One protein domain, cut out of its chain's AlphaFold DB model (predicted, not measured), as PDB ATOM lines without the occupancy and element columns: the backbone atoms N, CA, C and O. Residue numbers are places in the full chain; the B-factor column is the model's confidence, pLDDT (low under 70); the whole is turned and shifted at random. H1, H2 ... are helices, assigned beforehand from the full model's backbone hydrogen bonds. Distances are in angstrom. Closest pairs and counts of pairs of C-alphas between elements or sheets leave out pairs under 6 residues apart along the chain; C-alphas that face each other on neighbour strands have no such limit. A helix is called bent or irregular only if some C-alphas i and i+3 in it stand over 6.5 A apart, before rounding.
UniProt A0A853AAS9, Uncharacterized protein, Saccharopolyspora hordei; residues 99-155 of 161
ATOM      1  N   VAL A  99      -5.536  50.887 -21.337       80.88
ATOM      2  CA  VAL A  99      -5.861  49.638 -22.047       80.88
ATOM      3  C   VAL A  99      -6.082  48.477 -21.075       80.88
ATOM      4  O   VAL A  99      -7.038  47.719 -21.217       80.88
ATOM      5  N   GLN A 100      -5.229  48.328 -20.056       83.50
ATOM      6  CA  GLN A 100      -5.417  47.279 -19.049       83.50
ATOM      7  C   GLN A 100      -6.662  47.518 -18.205       83.50
ATOM      8  O   GLN A 100      -7.336  46.547 -17.880       83.50
ATOM      9  N   LEU A 101      -6.960  48.774 -17.862       83.75
ATOM     10  CA  LEU A 101      -8.170  49.132 -17.124       83.75
ATOM     11  C   LEU A 101      -9.418  48.797 -17.943       83.75
ATOM     12  O   LEU A 101     -10.260  48.048 -17.464       83.75
ATOM     13  N   VAL A 102      -9.485  49.231 -19.204       82.50
ATOM     14  CA  VAL A 102     -10.591  48.918 -20.125       82.50
ATOM     15  C   VAL A 102     -10.802  47.409 -20.265       82.50
ATOM     16  O   VAL A 102     -11.942  46.958 -20.285       82.50
ATOM     17  N   LEU A 103      -9.733  46.609 -20.304       80.06
ATOM     18  CA  LEU A 103      -9.844  45.151 -20.412       80.06
ATOM     19  C   LEU A 103     -10.353  44.471 -19.135       80.06
ATOM     20  O   LEU A 103     -11.010  43.435 -19.229       80.06
ATOM     21  N   VAL A 104     -10.064  45.019 -17.950       79.62
ATOM     22  CA  VAL A 104     -10.528  44.431 -16.678       79.62
ATOM     23  C   VAL A 104     -11.859  44.997 -16.198       79.62
ATOM     24  O   VAL A 104     -12.567  44.307 -15.472       79.62
ATOM     25  N   CYS A 105     -12.241  46.208 -16.612       77.81
ATOM     26  CA  CYS A 105     -13.491  46.852 -16.202       77.81
ATOM     27  C   CYS A 105     -14.743  45.992 -16.461       77.81
ATOM     28  O   CYS A 105     -15.557  45.879 -15.545       77.81
ATOM     29  N   PRO A 106     -14.911  45.310 -17.616       76.75
ATOM     30  CA  PRO A 106     -16.060  44.432 -17.848       76.75
ATOM     31  C   PRO A 106     -16.223  43.319 -16.805       76.75
ATOM     32  O   PRO A 106     -17.330  42.823 -16.607       76.75
ATOM     33  N   LEU A 107     -15.145  42.932 -16.116       70.94
ATOM     34  CA  LEU A 107     -15.168  41.895 -15.082       70.94
ATOM     35  C   LEU A 107     -15.880  42.341 -13.811       70.94
ATOM     36  O   LEU A 107     -16.457  41.501 -13.123       70.94
ATOM     37  N   LEU A 108     -15.889  43.648 -13.527       69.75
ATOM     38  CA  LEU A 108     -16.671  44.210 -12.424       69.75
ATOM     39  C   LEU A 108     -18.167  43.937 -12.620       69.75
ATOM     40  O   LEU A 108     -18.883  43.704 -11.650       69.75
ATOM     41  N   PHE A 109     -18.621  43.905 -13.874       71.25
ATOM     42  CA  PHE A 109     -20.038  43.823 -14.220       71.25
ATOM     43  C   PHE A 109     -20.488  42.406 -14.606       71.25
ATOM     44  O   PHE A 109     -21.617  42.029 -14.313       71.25
ATOM     45  N   LYS A 110     -19.620  41.588 -15.222       66.19
ATOM     46  CA  LYS A 110     -20.008  40.263 -15.751       66.19
ATOM     47  C   LYS A 110     -20.183  39.152 -14.709       66.19
ATOM     48  O   LYS A 110     -20.903  38.204 -14.993       66.19
ATOM     49  N   ASN A 111     -19.563  39.257 -13.530       61.75
ATOM     50  CA  ASN A 111     -19.538  38.173 -12.532       61.75
ATOM     51  C   ASN A 111     -20.167  38.558 -11.181       61.75
ATOM     52  O   ASN A 111     -19.761  38.025 -10.150       61.75
ATOM     53  N   GLY A 112     -21.087  39.529 -11.147       60.94
ATOM     54  CA  GLY A 112     -21.664  40.007  -9.883       60.94
ATOM     55  C   GLY A 112     -20.604  40.549  -8.915       60.94
ATOM     56  O   GLY A 112     -20.708  40.338  -7.715       60.94
ATOM     57  N   ARG A 113     -19.550  41.190  -9.444       63.53
ATOM     58  CA  ARG A 113     -18.404  41.721  -8.682       63.53
ATOM     59  C   ARG A 113     -17.539  40.672  -7.950       63.53
ATOM     60  O   ARG A 113     -16.674  41.060  -7.172       63.53
ATOM     61  N   ASN A 114     -17.649  39.373  -8.264       61.91
ATOM     62  CA  ASN A 114     -16.885  38.277  -7.621       61.91
ATOM     63  C   ASN A 114     -15.357  38.239  -7.901       61.91
ATOM     64  O   ASN A 114     -14.710  37.200  -7.770       61.91
ATOM     65  N   GLY A 115     -14.742  39.372  -8.244       63.78
ATOM     66  CA  GLY A 115     -13.289  39.524  -8.304       63.78
ATOM     67  C   GLY A 115     -12.605  38.917  -9.535       63.78
ATOM     68  O   GLY A 115     -13.223  38.478 -10.505       63.78
ATOM     69  N   ALA A 116     -11.270  38.968  -9.514       68.06
ATOM     70  CA  ALA A 116     -10.423  38.524 -10.614       68.06
ATOM     71  C   ALA A 116     -10.195  37.009 -10.573       68.06
ATOM     72  O   ALA A 116      -9.754  36.475  -9.563       68.06
ATOM     73  N   THR A 117     -10.401  36.330 -11.701       72.75
ATOM     74  CA  THR A 117      -9.979  34.927 -11.886       72.75
ATOM     75  C   THR A 117      -8.560  34.805 -12.461       72.75
ATOM     76  O   THR A 117      -8.034  35.742 -13.078       72.75
ATOM     77  N   ASP A 118      -7.967  33.615 -12.340       80.75
ATOM     78  CA  ASP A 118      -6.653  33.280 -12.911       80.75
ATOM     79  C   ASP A 118      -6.565  33.509 -14.425       80.75
ATOM     80  O   ASP A 118      -5.520  33.923 -14.934       80.75
ATOM     81  N   GLN A 119      -7.673  33.328 -15.147       80.62
ATOM     82  CA  GLN A 119      -7.745  33.569 -16.588       80.62
ATOM     83  C   GLN A 119      -7.465  35.039 -16.943       80.62
ATOM     84  O   GLN A 119      -6.781  35.317 -17.929       80.62
ATOM     85  N   HIS A 120      -7.931  35.993 -16.130       82.12
ATOM     86  CA  HIS A 120      -7.709  37.425 -16.367       82.12
ATOM     87  C   HIS A 120      -6.262  37.824 -16.109       82.12
ATOM     88  O   HIS A 120      -5.652  38.534 -16.907       82.12
ATOM     89  N   SER A 121      -5.700  37.318 -15.014       86.50
ATOM     90  CA  SER A 121      -4.276  37.433 -14.705       86.50
ATOM     91  C   SER A 121      -3.422  36.893 -15.862       86.50
ATOM     92  O   SER A 121      -2.528  37.586 -16.356       86.50
ATOM     93  N   ALA A 122      -3.754  35.705 -16.379       86.25
ATOM     94  CA  ALA A 122      -3.074  35.115 -17.529       86.25
ATOM     95  C   ALA A 122      -3.195  35.984 -18.792       86.25
ATOM     96  O   ALA A 122      -2.188  36.225 -19.459       86.25
ATOM     97  N   LEU A 123      -4.388  36.501 -19.104       86.12
ATOM     98  CA  LEU A 123      -4.602  37.385 -20.252       86.12
ATOM     99  C   LEU A 123      -3.762  38.667 -20.140       86.12
ATOM    100  O   LEU A 123      -3.011  38.992 -21.058       86.12
ATOM    101  N   LEU A 124      -3.819  39.358 -18.999       86.31
ATOM    102  CA  LEU A 124      -3.094  40.614 -18.769       86.31
ATOM    103  C   LEU A 124      -1.574  40.449 -18.859       86.31
ATOM    104  O   LEU A 124      -0.881  41.365 -19.302       86.31
ATOM    105  N   ARG A 125      -1.051  39.286 -18.458       86.25
ATOM    106  CA  ARG A 125       0.377  38.949 -18.564       86.25
ATOM    107  C   ARG A 125       0.822  38.662 -19.999       86.25
ATOM    108  O   ARG A 125       2.006  38.823 -20.300       86.25
ATOM    109  N   ARG A 126      -0.096  38.264 -20.883       85.69
ATOM    110  CA  ARG A 126       0.189  37.995 -22.306       85.69
ATOM    111  C   ARG A 126       0.167  39.253 -23.170       85.69
ATOM    112  O   ARG A 126       0.716  39.226 -24.265       85.69
ATOM    113  N   LEU A 127      -0.420  40.351 -22.690       82.62
ATOM    114  CA  LEU A 127      -0.461  41.604 -23.440       82.62
ATOM    115  C   LEU A 127       0.960  42.176 -23.639       82.62
ATOM    116  O   LEU A 127       1.705  42.309 -22.660       82.62
ATOM    117  N   PRO A 128       1.341  42.578 -24.866       77.25
ATOM    118  CA  PRO A 128       2.672  43.104 -25.176       77.25
ATOM    119  C   PRO A 128       2.823  44.588 -24.789       77.25
ATOM    120  O   PRO A 128       3.396  45.381 -25.520       77.25
ATOM    121  N   LEU A 129       2.284  44.998 -23.636       73.38
ATOM    122  CA  LEU A 129       2.255  46.413 -23.228       73.38
ATOM    123  C   LEU A 129       3.584  46.898 -22.617       73.38
ATOM    124  O   LEU A 129       3.852  48.101 -22.573       73.38
ATOM    125  N   ARG A 130       4.403  45.964 -22.116       75.38
ATOM    126  CA  ARG A 130       5.736  46.206 -21.544       75.38
ATOM    127  C   ARG A 130       6.641  44.996 -21.729       75.38
ATOM    128  O   ARG A 130       6.153  43.857 -21.704       75.38
ATOM    129  N   ALA A 131       7.939  45.258 -21.839       79.69
ATOM    130  CA  ALA A 131       8.955  44.225 -21.927       79.69
ATOM    131  C   ALA A 131       8.943  43.342 -20.666       79.69
ATOM    132  O   ALA A 131       8.604  43.821 -19.575       79.69
ATOM    133  N   PRO A 132       9.252  42.041 -20.781       79.62
ATOM    134  CA  PRO A 132       9.378  41.159 -19.634       79.62
ATOM    135  C   PRO A 132      10.304  41.703 -18.550       79.62
ATOM    136  O   PRO A 132       9.985  41.476 -17.388       79.62
ATOM    137  N   GLU A 133      11.367  42.445 -18.899       78.50
ATOM    138  CA  GLU A 133      12.349  43.050 -17.969       78.50
ATOM    139  C   GLU A 133      11.765  44.125 -17.023       78.50
ATOM    140  O   GLU A 133      12.278  44.349 -15.920       78.50
ATOM    141  N   ASP A 134      10.608  44.692 -17.359       79.81
ATOM    142  CA  ASP A 134       9.945  45.719 -16.539       79.81
ATOM    143  C   ASP A 134       8.939  45.138 -15.544       79.81
ATOM    144  O   ASP A 134       8.434  45.825 -14.653       79.81
ATOM    145  N   ARG A 135       8.605  43.858 -15.701       82.81
ATOM    146  CA  ARG A 135       7.544  43.205 -14.939       82.81
ATOM    147  C   ARG A 135       8.081  42.755 -13.583       82.81
ATOM    148  O   ARG A 135       8.867  41.818 -13.492       82.81
ATOM    149  N   GLY A 136       7.644  43.427 -12.520       81.94
ATOM    150  CA  GLY A 136       7.950  43.022 -11.146       81.94
ATOM    151  C   GLY A 136       7.279  41.705 -10.736       81.94
ATOM    152  O   GLY A 136       6.382  41.209 -11.419       81.94
ATOM    153  N   ARG A 137       7.668  41.170  -9.571       83.12
ATOM    154  CA  ARG A 137       7.177  39.900  -8.989       83.12
ATOM    155  C   ARG A 137       5.656  39.734  -9.066       83.12
ATOM    156  O   ARG A 137       5.160  38.689  -9.472       83.12
ATOM    157  N   ASN A 138       4.919  40.785  -8.716       81.12
ATOM    158  CA  ASN A 138       3.457  40.767  -8.658       81.12
ATOM    159  C   ASN A 138       2.790  41.325  -9.921       81.12
ATOM    160  O   ASN A 138       1.616  41.690  -9.875       81.12
ATOM    161  N   PHE A 139       3.502  41.416 -11.050       86.69
ATOM    162  CA  PHE A 139       2.934  41.957 -12.281       86.69
ATOM    163  C   PHE A 139       1.692  41.166 -12.708       86.69
ATOM    164  O   PHE A 139       1.770  40.005 -13.129       86.69
ATOM    165  N   ARG A 140       0.538  41.830 -12.568       87.81
ATOM    166  CA  ARG A 140      -0.791  41.321 -12.922       87.81
ATOM    167  C   ARG A 140      -1.052  39.916 -12.362       87.81
ATOM    168  O   ARG A 140      -1.679  39.100 -13.020       87.81
ATOM    169  N   SER A 141      -0.558  39.633 -11.151       86.75
ATOM    170  CA  SER A 141      -0.941  38.435 -10.394       86.75
ATOM    171  C   SER A 141      -2.424  38.454 -10.035       86.75
ATOM    172  O   SER A 141      -2.970  39.555  -9.925       86.75
ATOM    173  N   PRO A 142      -3.067  37.290  -9.801       86.69
ATOM    174  CA  PRO A 142      -4.480  37.237  -9.412       86.69
ATOM    175  C   PRO A 142      -4.784  38.193  -8.254       86.69
ATOM    176  O   PRO A 142      -5.669  39.032  -8.372       86.69
ATOM    177  N   TYR A 143      -3.928  38.188  -7.226       86.00
ATOM    178  CA  TYR A 143      -3.972  39.136  -6.114       86.00
ATOM    179  C   TYR A 143      -3.907  40.606  -6.561       86.00
ATOM    180  O   TYR A 143      -4.771  41.398  -6.198       86.00
ATOM    181  N   SER A 144      -2.920  40.996  -7.378       86.81
ATOM    182  CA  SER A 144      -2.787  42.397  -7.819       86.81
ATOM    183  C   SER A 144      -3.963  42.863  -8.686       86.81
ATOM    184  O   SER A 144      -4.334  44.036  -8.644       86.81
ATOM    185  N   VAL A 145      -4.546  41.954  -9.477       87.50
ATOM    186  CA  VAL A 145      -5.704  42.238 -10.328       87.50
ATOM    187  C   VAL A 145      -6.945  42.374  -9.456       87.50
ATOM    188  O   VAL A 145      -7.652  43.366  -9.587       87.50
ATOM    189  N   GLN A 146      -7.167  41.449  -8.521       85.62
ATOM    190  CA  GLN A 146      -8.267  41.518  -7.560       85.62
ATOM    191  C   GLN A 146      -8.201  42.798  -6.726       85.62
ATOM    192  O   GLN A 146      -9.197  43.506  -6.627       85.62
ATOM    193  N   HIS A 147      -7.025  43.143  -6.200       86.19
ATOM    194  CA  HIS A 147      -6.834  44.377  -5.445       86.19
ATOM    195  C   HIS A 147      -7.141  45.613  -6.300       86.19
ATOM    196  O   HIS A 147      -7.722  46.576  -5.804       86.19
ATOM    197  N   LYS A 148      -6.783  45.608  -7.593       87.56
ATOM    198  CA  LYS A 148      -7.137  46.725  -8.476       87.56
ATOM    199  C   LYS A 148      -8.633  46.786  -8.763       87.56
ATOM    200  O   LYS A 148      -9.187  47.877  -8.767       87.56
ATOM    201  N   LEU A 149      -9.274  45.645  -9.008       84.81
ATOM    202  CA  LEU A 149     -10.719  45.584  -9.210       84.81
ATOM    203  C   LEU A 149     -11.468  46.082  -7.974       84.81
ATOM    204  O   LEU A 149     -12.380  46.883  -8.120       84.81
ATOM    205  N   TYR A 150     -11.035  45.687  -6.776       84.69
ATOM    206  CA  TYR A 150     -11.595  46.182  -5.521       84.69
ATOM    207  C   TYR A 150     -11.441  47.707  -5.394       84.69
ATOM    208  O   TYR A 150     -12.418  48.406  -5.169       84.69
ATOM    209  N   ASP A 151     -10.240  48.234  -5.652       87.00
ATOM    210  CA  ASP A 151      -9.947  49.676  -5.662       87.00
ATOM    211  C   ASP A 151     -10.742  50.475  -6.719       87.00
ATOM    212  O   ASP A 151     -10.960  51.674  -6.563       87.00
ATOM    213  N   LEU A 152     -11.155  49.849  -7.823       84.88
ATOM    214  CA  LEU A 152     -12.058  50.469  -8.801       84.88
ATOM    215  C   LEU A 152     -13.512  50.398  -8.334       84.88
ATOM    216  O   LEU A 152     -14.238  51.379  -8.452       84.88
ATOM    217  N   MET A 153     -13.914  49.249  -7.794       82.12
ATOM    218  CA  MET A 153     -15.267  48.984  -7.318       82.12
ATOM    219  C   MET A 153     -15.669  49.945  -6.197       82.12
ATOM    220  O   MET A 153     -16.751  50.514  -6.264       82.12
ATOM    221  N   THR A 154     -14.784  50.204  -5.230       84.88
ATOM    222  CA  THR A 154     -15.041  51.140  -4.118       84.88
ATOM    223  C   THR A 154     -15.149  52.604  -4.546       84.88
ATOM    224  O   THR A 154     -15.530  53.450  -3.742       84.88
ATOM    225  N   ARG A 155     -14.805  52.928  -5.799       85.88
ATOM    226  CA  ARG A 155     -14.972  54.268  -6.379       85.88
ATOM    227  C   ARG A 155     -16.242  54.405  -7.219       85.88
ATOM    228  O   ARG A 155     -16.487  55.492  -7.739       85.88
TER     229      ARG A 155
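AT A GLANCE: This is residues 99 to 155 of the 161 residues of an uncharacterized protein of Saccharopolyspora hordei (UniProt A0A853AAS9). Two helices, H1 and H2, run nearly antiparallel in one layer, and a third, H3, crosses over both, its first residues packing on H2 and its last on H1. A long loop, residues 127 to 141, swings out at one end of the longest axis before it leads back to H3. The printed part has 57 residues with three named helices, H1, H2 and H3 in chain order, no named strand, and the class all helix. It is compact, with a radius of gyration of the C-alphas of 11.2 A, yet elongated in outline, with spans of 34 by 20 by 16 A.

HOW THE PARTS SIT: H1, residues 99 to 110, is close to but not clearly touching H2, residues 118 to 126; their closest C-alphas, of Gln 100 and Leu 124, are 7.1 A apart. The two run opposite ways at a shallow tilt of 16 degrees. H3, residues 142 to 153, touches H2 with residues 142 to 145 alone; the closest C-alphas, of Ser 121 and Pro 142, are 5.3 A apart. H3 is about perpendicular to H2, at 83 degrees. Residues 149 to 153 alone of H3 touch residues 104 to 108 alone of H1; the closest C-alphas, of Leu 108 and Leu 149, are 6.9 A apart. These two helices are about perpendicular, at 75 degrees. In H2 and H3 every O i to N i+4 pair is within hydrogen-bond range, in H1 4 of 8.

IN THESE COORDINATES: H1 begins at C-alpha 99 (-5.861, 49.638, -22.047) and is 18.1 A long; it is irregular, but only just, with C-alphas 103 and 106 6.8 A apart. H2 is 12.5 A long. H3 is 16.1 A long and ends at C-alpha 153 (-15.267, 48.984, -7.318).

THE WHOLE: The two C-alphas farthest apart, of Gly 112 and Glu 133, are 35.1 A apart. The printed part has no cut. The link from H1 to H2 is short, 7 residues; that from H2 to H3 is long, 15 residues. Mean pLDDT of the printed part is 79.9; residue 108 and residues 110 to 116 are under 70.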